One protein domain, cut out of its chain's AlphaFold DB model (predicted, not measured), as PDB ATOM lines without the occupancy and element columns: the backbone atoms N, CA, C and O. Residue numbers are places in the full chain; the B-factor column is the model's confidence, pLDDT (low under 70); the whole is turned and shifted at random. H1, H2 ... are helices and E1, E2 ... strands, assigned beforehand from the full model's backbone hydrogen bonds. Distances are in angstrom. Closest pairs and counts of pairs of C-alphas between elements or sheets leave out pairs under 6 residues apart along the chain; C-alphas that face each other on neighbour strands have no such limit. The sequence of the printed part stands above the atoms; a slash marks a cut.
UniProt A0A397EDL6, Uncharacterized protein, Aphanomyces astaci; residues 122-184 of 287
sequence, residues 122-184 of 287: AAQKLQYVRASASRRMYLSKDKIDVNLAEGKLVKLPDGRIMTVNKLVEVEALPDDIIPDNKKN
ATOM      1  N   ALA A 122      24.660 -77.114 181.837       74.38
ATOM      2  CA  ALA A 122      25.384 -76.799 183.078       74.38
ATOM      3  C   ALA A 122      26.447 -75.695 182.886       74.38
ATOM      4  O   ALA A 122      26.565 -74.785 183.703       74.38
ATOM      5  N   ALA A 123      27.153 -75.693 181.750       72.81
ATOM      6  CA  ALA A 123      28.120 -74.645 181.411       72.81
ATOM      7  C   ALA A 123      27.476 -73.261 181.172       72.81
ATOM      8  O   ALA A 123      28.061 -72.240 181.530       72.81
ATOM      9  N   GLN A 124      26.268 -73.214 180.604       73.81
ATOM     10  CA  GLN A 124      25.511 -71.976 180.377       73.81
ATOM     11  C   GLN A 124      24.903 -71.448 181.682       73.81
ATOM     12  O   GLN A 124      25.019 -70.256 181.958       73.81
ATOM     13  N   LYS A 125      24.370 -72.335 182.538       75.19
ATOM     14  CA  LYS A 125      23.932 -71.999 183.906       75.19
ATOM     15  C   LYS A 125      25.063 -71.333 184.697       75.19
ATOM     16  O   LYS A 125      24.865 -70.295 185.324       75.19
ATOM     17  N   LEU A 126      26.277 -71.882 184.607       70.00
ATOM     18  CA  LEU A 126      27.477 -71.319 185.233       70.00
ATOM     19  C   LEU A 126      27.834 -69.924 184.705       70.00
ATOM     20  O   LEU A 126      28.210 -69.053 185.489       70.00
ATOM     21  N   GLN A 127      27.728 -69.697 183.394       72.38
ATOM     22  CA  GLN A 127      27.959 -68.376 182.804       72.38
ATOM     23  C   GLN A 127      26.895 -67.365 183.241       72.38
ATOM     24  O   GLN A 127      27.246 -66.238 183.582       72.38
ATOM     25  N   TYR A 128      25.627 -67.778 183.302       73.12
ATOM     26  CA  TYR A 128      24.522 -66.934 183.755       73.12
ATOM     27  C   TYR A 128      24.692 -66.501 185.217       73.12
ATOM     28  O   TYR A 128      24.626 -65.311 185.520       73.12
ATOM     29  N   VAL A 129      25.014 -67.439 186.116       69.56
ATOM     30  CA  VAL A 129      25.282 -67.136 187.533       69.56
ATOM     31  C   VAL A 129      26.486 -66.199 187.679       69.56
ATOM     32  O   VAL A 129      26.419 -65.225 188.427       69.56
ATOM     33  N   ARG A 130      27.563 -66.425 186.913       66.50
ATOM     34  CA  ARG A 130      28.741 -65.538 186.902       66.50
ATOM     35  C   ARG A 130      28.439 -64.138 186.360       66.50
ATOM     36  O   ARG A 130      29.023 -63.178 186.847       66.50
ATOM     37  N   ALA A 131      27.559 -64.016 185.368       67.94
ATOM     38  CA  ALA A 131      27.177 -62.733 184.779       67.94
ATOM     39  C   ALA A 131      26.188 -61.949 185.658       67.94
ATOM     40  O   ALA A 131      26.264 -60.725 185.728       67.94
ATOM     41  N   SER A 132      25.277 -62.645 186.345       65.31
ATOM     42  CA  SER A 132      24.289 -62.040 187.247       65.31
ATOM     43  C   SER A 132      24.920 -61.566 188.565       65.31
ATOM     44  O   SER A 132      24.565 -60.509 189.089       65.31
ATOM     45  N   ALA A 133      25.919 -62.291 189.077       59.19
ATOM     46  CA  ALA A 133      26.601 -61.965 190.324       59.19
ATOM     47  C   ALA A 133      27.796 -61.025 190.116       59.19
ATOM     48  O   ALA A 133      28.950 -61.384 190.336       59.19
ATOM     49  N   SER A 134      27.534 -59.774 189.741       57.97
ATOM     50  CA  SER A 134      28.580 -58.772 189.468       57.97
ATOM     51  C   SER A 134      29.489 -58.418 190.663       57.97
ATOM     52  O   SER A 134      30.466 -57.690 190.491       57.97
ATOM     53  N   ARG A 135      29.208 -58.926 191.875       64.19
ATOM     54  CA  ARG A 135      29.941 -58.603 193.116       64.19
ATOM     55  C   ARG A 135      30.466 -59.814 193.902       64.19
ATOM     56  O   ARG A 135      31.216 -59.615 194.855       64.19
ATOM     57  N   ARG A 136      30.100 -61.044 193.520       72.19
ATOM     58  CA  ARG A 136      30.494 -62.290 194.204       72.19
ATOM     59  C   ARG A 136      31.159 -63.253 193.228       72.19
ATOM     60  O   ARG A 136      30.686 -63.430 192.109       72.19
ATOM     61  N   MET A 137      32.253 -63.880 193.647       74.81
ATOM     62  CA  MET A 137      32.907 -64.943 192.887       74.81
ATOM     63  C   MET A 137      32.437 -66.309 193.373       74.81
ATOM     64  O   MET A 137      32.448 -66.586 194.565       74.81
ATOM     65  N   TYR A 138      32.086 -67.191 192.443       77.00
ATOM     66  CA  TYR A 138      31.708 -68.560 192.774       77.00
ATOM     67  C   TYR A 138      32.836 -69.538 192.434       77.00
ATOM     68  O   TYR A 138      33.322 -69.565 191.298       77.00
ATOM     69  N   LEU A 139      33.234 -70.356 193.414       76.25
ATOM     70  CA  LEU A 139      34.203 -71.449 193.259       76.25
ATOM     71  C   LEU A 139      33.626 -72.775 193.781       76.25
ATOM     72  O   LEU A 139      32.739 -72.785 194.629       76.25
ATOM     73  N   SER A 140      34.113 -73.906 193.263       79.44
ATOM     74  CA  SER A 140      33.742 -75.216 193.812       79.44
ATOM     75  C   SER A 140      34.269 -75.358 195.239       79.44
ATOM     76  O   SER A 140      35.330 -74.815 195.560       79.44
ATOM     77  N   LYS A 141      33.552 -76.112 196.077       80.56
ATOM     78  CA  LYS A 141      33.885 -76.305 197.494       80.56
ATOM     79  C   LYS A 141      35.323 -76.797 197.692       80.56
ATOM     80  O   LYS A 141      36.096 -76.143 198.385       80.56
ATOM     81  N   ASP A 142      35.732 -77.798 196.914       78.75
ATOM     82  CA  ASP A 142      37.105 -78.324 196.921       78.75
ATOM     83  C   ASP A 142      38.166 -77.246 196.653       78.75
ATOM     84  O   ASP A 142      39.229 -77.224 197.268       78.75
ATOM     85  N   LYS A 143      37.886 -76.310 195.735       80.75
ATOM     86  CA  LYS A 143      38.820 -75.222 195.411       80.75
ATOM     87  C   LYS A 143      38.838 -74.149 196.488       80.75
ATOM     88  O   LYS A 143      39.860 -73.486 196.642       80.75
ATOM     89  N   ILE A 144      37.732 -73.936 197.193       82.12
ATOM     90  CA  ILE A 144      37.680 -73.001 198.317       82.12
ATOM     91  C   ILE A 144      38.544 -73.535 199.459       82.12
ATOM     92  O   ILE A 144      39.388 -72.794 199.959       82.12
ATOM     93  N   ASP A 145      38.409 -74.818 199.791       82.38
ATOM     94  CA  ASP A 145      39.159 -75.449 200.880       82.38
ATOM     95  C   ASP A 145      40.668 -75.468 200.595       82.38
ATOM     96  O   ASP A 145      41.469 -75.084 201.450       82.38
ATOM     97  N   VAL A 146      41.065 -75.794 199.359       85.25
ATOM     98  CA  VAL A 146      42.473 -75.728 198.928       85.25
ATOM     99  C   VAL A 146      43.012 -74.294 198.988       85.25
ATOM    100  O   VAL A 146      44.087 -74.066 199.529       85.25
ATOM    101  N   ASN A 147      42.270 -73.299 198.491       83.50
ATOM    102  CA  ASN A 147      42.755 -71.915 198.490       83.50
ATOM    103  C   ASN A 147      42.748 -71.259 199.885       83.50
ATOM    104  O   ASN A 147      43.527 -70.331 200.111       83.50
ATOM    105  N   LEU A 148      41.887 -71.708 200.804       85.50
ATOM    106  CA  LEU A 148      41.941 -71.332 202.222       85.50
ATOM    107  C   LEU A 148      43.187 -71.923 202.891       85.50
ATOM    108  O   LEU A 148      43.879 -71.208 203.610       85.50
ATOM    109  N   ALA A 149      43.503 -73.191 202.611       84.62
ATOM    110  CA  ALA A 149      44.709 -73.845 203.120       84.62
ATOM    111  C   ALA A 149      46.000 -73.215 202.562       84.62
ATOM    112  O   ALA A 149      46.979 -73.060 203.286       84.62
ATOM    113  N   GLU A 150      45.988 -72.789 201.296       83.88
ATOM    114  CA  GLU A 150      47.095 -72.072 200.644       83.88
ATOM    115  C   GLU A 150      47.167 -70.573 201.013       83.88
ATOM    116  O   GLU A 150      48.053 -69.864 200.534       83.88
ATOM    117  N   GLY A 151      46.229 -70.059 201.819       80.62
ATOM    118  CA  GLY A 151      46.200 -68.657 202.261       80.62
ATOM    119  C   GLY A 151      45.847 -67.631 201.176       80.62
ATOM    120  O   GLY A 151      46.026 -66.433 201.382       80.62
ATOM    121  N   LYS A 152      45.335 -68.065 200.016       81.19
ATOM    122  CA  LYS A 152      44.869 -67.187 198.919       81.19
ATOM    123  C   LYS A 152      43.468 -66.618 199.173       81.19
ATOM    124  O   LYS A 152      43.091 -65.599 198.580       81.19
ATOM    125  N   LEU A 153      42.700 -67.279 200.036       82.75
ATOM    126  CA  LEU A 153      41.410 -66.832 200.554       82.75
ATOM    127  C   LEU A 153      41.507 -66.615 202.066       82.75
ATOM    128  O   LEU A 153      42.239 -67.321 202.752       82.75
ATOM    129  N   VAL A 154      40.736 -65.664 202.585       84.50
ATOM    130  CA  VAL A 154      40.637 -65.381 204.022       84.50
ATOM    131  C   VAL A 154      39.198 -65.565 204.456       84.50
ATOM    132  O   VAL A 154      38.281 -65.037 203.825       84.50
ATOM    133  N   LYS A 155      39.006 -66.299 205.550       85.38
ATOM    134  CA  LYS A 155      37.716 -66.404 206.225       85.38
ATOM    135  C   LYS A 155      37.610 -65.301 207.275       85.38
ATOM    136  O   LYS A 155      38.441 -65.227 208.179       85.38
ATOM    137  N   LEU A 156      36.610 -64.439 207.140       85.00
ATOM    138  CA  LEU A 156      36.327 -63.373 208.093       85.00
ATOM    139  C   LEU A 156      35.598 -63.921 209.338       85.00
ATOM    140  O   LEU A 156      35.014 -65.009 209.289       85.00
ATOM    141  N   PRO A 157      35.588 -63.166 210.455       79.81
ATOM    142  CA  PRO A 157      34.913 -63.563 211.697       79.81
ATOM    143  C   PRO A 157      33.396 -63.754 211.559       79.81
ATOM    144  O   PRO A 157      32.783 -64.452 212.358       79.81
ATOM    145  N   ASP A 158      32.793 -63.142 210.543       80.75
ATOM    146  CA  ASP A 158      31.372 -63.257 210.204       80.75
ATOM    147  C   ASP A 158      31.048 -64.479 209.323       80.75
ATOM    148  O   ASP A 158      29.901 -64.674 208.926       80.75
ATOM    149  N   GLY A 159      32.052 -65.306 209.010       77.62
ATOM    150  CA  GLY A 159      31.912 -66.513 208.200       77.62
ATOM    151  C   GLY A 159      32.047 -66.303 206.690       77.62
ATOM    152  O   GLY A 159      32.063 -67.301 205.967       77.62
ATOM    153  N   ARG A 160      32.196 -65.063 206.197       81.75
ATOM    154  CA  ARG A 160      32.402 -64.782 204.764       81.75
ATOM    155  C   ARG A 160      33.819 -65.136 204.320       81.75
ATOM    156  O   ARG A 160      34.777 -64.961 205.069       81.75
ATOM    157  N   ILE A 161      33.962 -65.608 203.083       83.31
ATOM    158  CA  ILE A 161      35.262 -65.923 202.478       83.31
ATOM    159  C   ILE A 161      35.586 -64.834 201.462       83.31
ATOM    160  O   ILE A 161      34.739 -64.475 200.650       83.31
ATOM    161  N   MET A 162      36.796 -64.282 201.499       81.75
ATOM    162  CA  MET A 162      37.218 -63.206 200.601       81.75
ATOM    163  C   MET A 162      38.572 -63.504 199.964       81.75
ATOM    164  O   MET A 162      39.429 -64.156 200.555       81.75
ATOM    165  N   THR A 163      38.783 -63.000 198.750       79.50
ATOM    166  CA  THR A 163      40.112 -63.012 198.120       79.50
ATOM    167  C   THR A 163      41.036 -61.981 198.757       79.50
ATOM    168  O   THR A 163      40.646 -60.829 198.936       79.50
ATOM    169  N   VAL A 164      42.285 -62.371 199.029       75.38
ATOM    170  CA  VAL A 164      43.288 -61.497 199.666       75.38
ATOM    171  C   VAL A 164      43.581 -60.247 198.826       75.38
ATOM    172  O   VAL A 164      43.690 -59.151 199.359       75.38
ATOM    173  N   ASN A 165      43.668 -60.396 197.499       74.81
ATOM    174  CA  ASN A 165      44.140 -59.317 196.625       74.81
ATOM    175  C   ASN A 165      43.070 -58.277 196.278       74.81
ATOM    176  O   ASN A 165      43.357 -57.086 196.238       74.81
ATOM    177  N   LYS A 166      41.855 -58.724 195.937       71.00
ATOM    178  CA  LYS A 166      40.792 -57.852 195.404       71.00
ATOM    179  C   LYS A 166      39.598 -57.698 196.346       71.00
ATOM    180  O   LYS A 166      38.649 -57.020 195.972       71.00
ATOM    181  N   LEU A 167      39.634 -58.324 197.530       73.50
ATOM    182  CA  LEU A 167      38.555 -58.289 198.524       73.50
ATOM    183  C   LEU A 167      37.179 -58.608 197.913       73.50
ATOM    184  O   LEU A 167      36.172 -57.973 198.216       73.50
ATOM    185  N   VAL A 168      37.139 -59.600 197.026       76.44
ATOM    186  CA  VAL A 168      35.886 -60.104 196.450       76.44
ATOM    187  C   VAL A 168      35.386 -61.260 197.301       76.44
ATOM    188  O   VAL A 168      36.167 -62.168 197.597       76.44
ATOM    189  N   GLU A 169      34.107 -61.216 197.671       79.62
ATOM    190  CA  GLU A 169      33.422 -62.279 198.406       79.62
ATOM    191  C   GLU A 169      33.317 -63.536 197.534       79.62
ATOM    192  O   GLU A 169      32.922 -63.463 196.367       79.62
ATOM    193  N   VAL A 170      33.716 -64.673 198.098       78.00
ATOM    194  CA  VAL A 170      33.721 -65.987 197.463       78.00
ATOM    195  C   VAL A 170      32.677 -66.865 198.134       78.00
ATOM    196  O   VAL A 170      32.705 -67.051 199.348       78.00
ATOM    197  N   GLU A 171      31.781 -67.431 197.337       80.56
ATOM    198  CA  GLU A 171      30.736 -68.344 197.793       80.56
ATOM    199  C   GLU A 171      30.862 -69.684 197.054       80.56
ATOM    200  O   GLU A 171      31.303 -69.742 195.899       80.56
ATOM    201  N   ALA A 172      30.528 -70.780 197.738       75.81
ATOM    202  CA  ALA A 172      30.533 -72.100 197.121       75.81
ATOM    203  C   ALA A 172      29.424 -72.186 196.066       75.81
ATOM    204  O   ALA A 172      28.316 -71.693 196.281       75.81
ATOM    205  N   LEU A 173      29.712 -72.808 194.921       74.00
ATOM    206  CA  LEU A 173      28.643 -73.158 193.989       74.00
ATOM    207  C   LEU A 173      27.682 -74.170 194.632       74.00
ATOM    208  O   LEU A 173      28.161 -75.067 195.323       74.00
ATOM    209  N   PRO A 174      26.367 -74.069 194.360       69.50
ATOM    210  CA  PRO A 174      25.406 -75.108 194.715       69.50
ATOM    211  C   PRO A 174      25.822 -76.474 194.154       69.50
ATOM    212  O   PRO A 174      26.215 -76.561 192.985       69.50
ATOM    213  N   ASP A 175      25.704 -77.517 194.978       60.69
ATOM    214  CA  ASP A 175      26.154 -78.880 194.662       60.69
ATOM    215  C   ASP A 175      25.469 -79.439 193.394       60.69
ATOM    216  O   ASP A 175      26.117 -80.097 192.589       60.69
ATOM    217  N   ASP A 176      24.220 -79.043 193.110       58.22
ATOM    218  CA  ASP A 176      23.454 -79.446 191.913       58.22
ATOM    219  C   ASP A 176      24.052 -78.977 190.567       58.22
ATOM    220  O   ASP A 176      23.618 -79.406 189.494       58.22
ATOM    221  N   ILE A 177      25.009 -78.043 190.584       59.97
ATOM    222  CA  ILE A 177      25.613 -77.448 189.376       59.97
ATOM    223  C   ILE A 177      26.993 -78.055 189.088       59.97
ATOM    224  O   ILE A 177      27.517 -77.926 187.975       59.97
ATOM    225  N   ILE A 178      27.601 -78.714 190.074       56.66
ATOM    226  CA  ILE A 178      28.922 -79.314 189.938       56.66
ATOM    227  C   ILE A 178      28.719 -80.761 189.477       56.66
ATOM    228  O   ILE A 178      28.171 -81.558 190.230       56.66
ATOM    229  N   PRO A 179      29.143 -81.141 188.257       55.25
ATOM    230  CA  PRO A 179      29.160 -82.549 187.891       55.25
ATOM    231  C   PRO A 179      30.115 -83.269 188.845       55.25
ATOM    232  O   PRO A 179      31.302 -82.930 188.902       55.25
ATOM    233  N   ASP A 180      29.590 -84.224 189.613       52.72
ATOM    234  CA  ASP A 180      30.365 -85.056 190.525       52.72
ATOM    235  C   ASP A 180      31.468 -85.773 189.740       52.72
ATOM    236  O   ASP A 180      31.265 -86.790 189.073       52.72
ATOM    237  N   ASN A 181      32.689 -85.252 189.825       55.38
ATOM    238  CA  ASN A 181      33.870 -85.914 189.291       55.38
ATOM    239  C   ASN A 181      34.262 -87.061 190.229       55.38
ATOM    240  O   ASN A 181      35.292 -86.969 190.893       55.38
ATOM    241  N   LYS A 182      33.425 -88.106 190.318       53.06
ATOM    242  CA  LYS A 182      33.747 -89.480 190.757       53.06
ATOM    243  C   LYS A 182      32.460 -90.305 190.911       53.06
ATOM    244  O   LYS A 182      31.982 -90.476 192.028       53.06
ATOM    245  N   LYS A 183      31.969 -90.901 189.816       46.25
ATOM    246  CA  LYS A 183      31.468 -92.297 189.769       46.25
ATOM    247  C   LYS A 183      31.081 -92.713 188.336       46.25
ATOM    248  O   LYS A 183      30.224 -92.123 187.710       46.25
ATOM    249  N   ASN A 184      31.764 -93.749 187.844       45.66
ATOM    250  CA  ASN A 184      31.386 -94.699 186.786       45.66
ATOM    251  C   ASN A 184      30.712 -94.170 185.502       45.66
ATOM    252  O   ASN A 184      29.559 -94.468 185.198       45.66
TER     253      ASN A 184
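Overview. This is residues 122 to 184 of the 287 residues of an uncharacterized protein of Aphanomyces astaci (UniProt A0A397EDL6). A small twisted sheet of four strands has the short helix H2 packed over one of its faces, while the first helix, H1, only grazes the sheet near its edge strand E1. A tail with no named element, residues 173 to 184, leads away from the last strand, E4. The printed part has 63 residues with two named helices and four named strands, in the order H1, E1, H2, E2, E3, E4; the mixed sheet runs E1, E4, E3, E2, with E1 and E4 parallel and the other neighbours antiparallel. The class is mixed, helices and strands. The whole is only just compact, close to loose, with a radius of gyration of the C-alphas of 12.7 A and spans of 37 by 28 by 19 A.

Along the chain. H1, residues 122 to 132, begins with C-alpha 122 at (25.384, -76.799, 183.078) and is 15.4 A long from first to last C-alpha. E1, residues 136 to 139, measures 9.9 A. H2, residues 141 to 149, measures 12.4 A and begins with C-alpha 141 at (33.885, -76.305, 197.494). E2, residues 153 to 155, and E3, residues 161 to 163, measure 6.8 A and 7.1 A. E4, residues 169 to 172, measures 10.3 A and ends with C-alpha 172 at (30.533, -72.100, 197.121).

Arrangement. E1 and E4 are parallel neighbours at 38 degrees, with N 137 and O 169 at 2.8 A and N 171 and O 137 at 3.0 A, within hydrogen-bond range. E2, E3 and E4 form a meander, each strand the antiparallel neighbour of the one before; E2 and E3 are a hairpin, and so are E3 and E4. N 170 and O 161 are 2.8 A apart between E4 and E3, and N 154 and O 162 are 2.8 A apart between E2 and E3. From edge to edge the strands' lines turn by 108 degrees. E1, H2 and E2 make a split strand-helix-strand unit, two strands running the same way with E4 and E3 between them in the sheet; its crossover is right-handed. H2 is on the sheet at a height of 8.6 A, over E4 and only just over E3, where 3 of its 9 C-alphas fall. It runs along the strands, at 21 degrees to E4 on the local plane. The closest C-alphas of H2 and E4 are those of Lys 141 and Ala 172, 5.4 A apart. H1 only grazes the sheet, with residues 126 to 130; its closest C-alphas to E1 are those of Arg 130 and Tyr 138, 7.2 A apart. H1 and H2 are apart. In H1 and H2 every O i to N i+4 pair is within hydrogen-bond range.

Size, cuts and confidence. The two C-alphas farthest apart are those of Pro 157 and Asn 184, at 40.0 A. The printed part has no cut, and the five links between named elements are tight. The mean pLDDT of the printed part is 73.1, with residues 129 to 135 and 174 to 184 under 70.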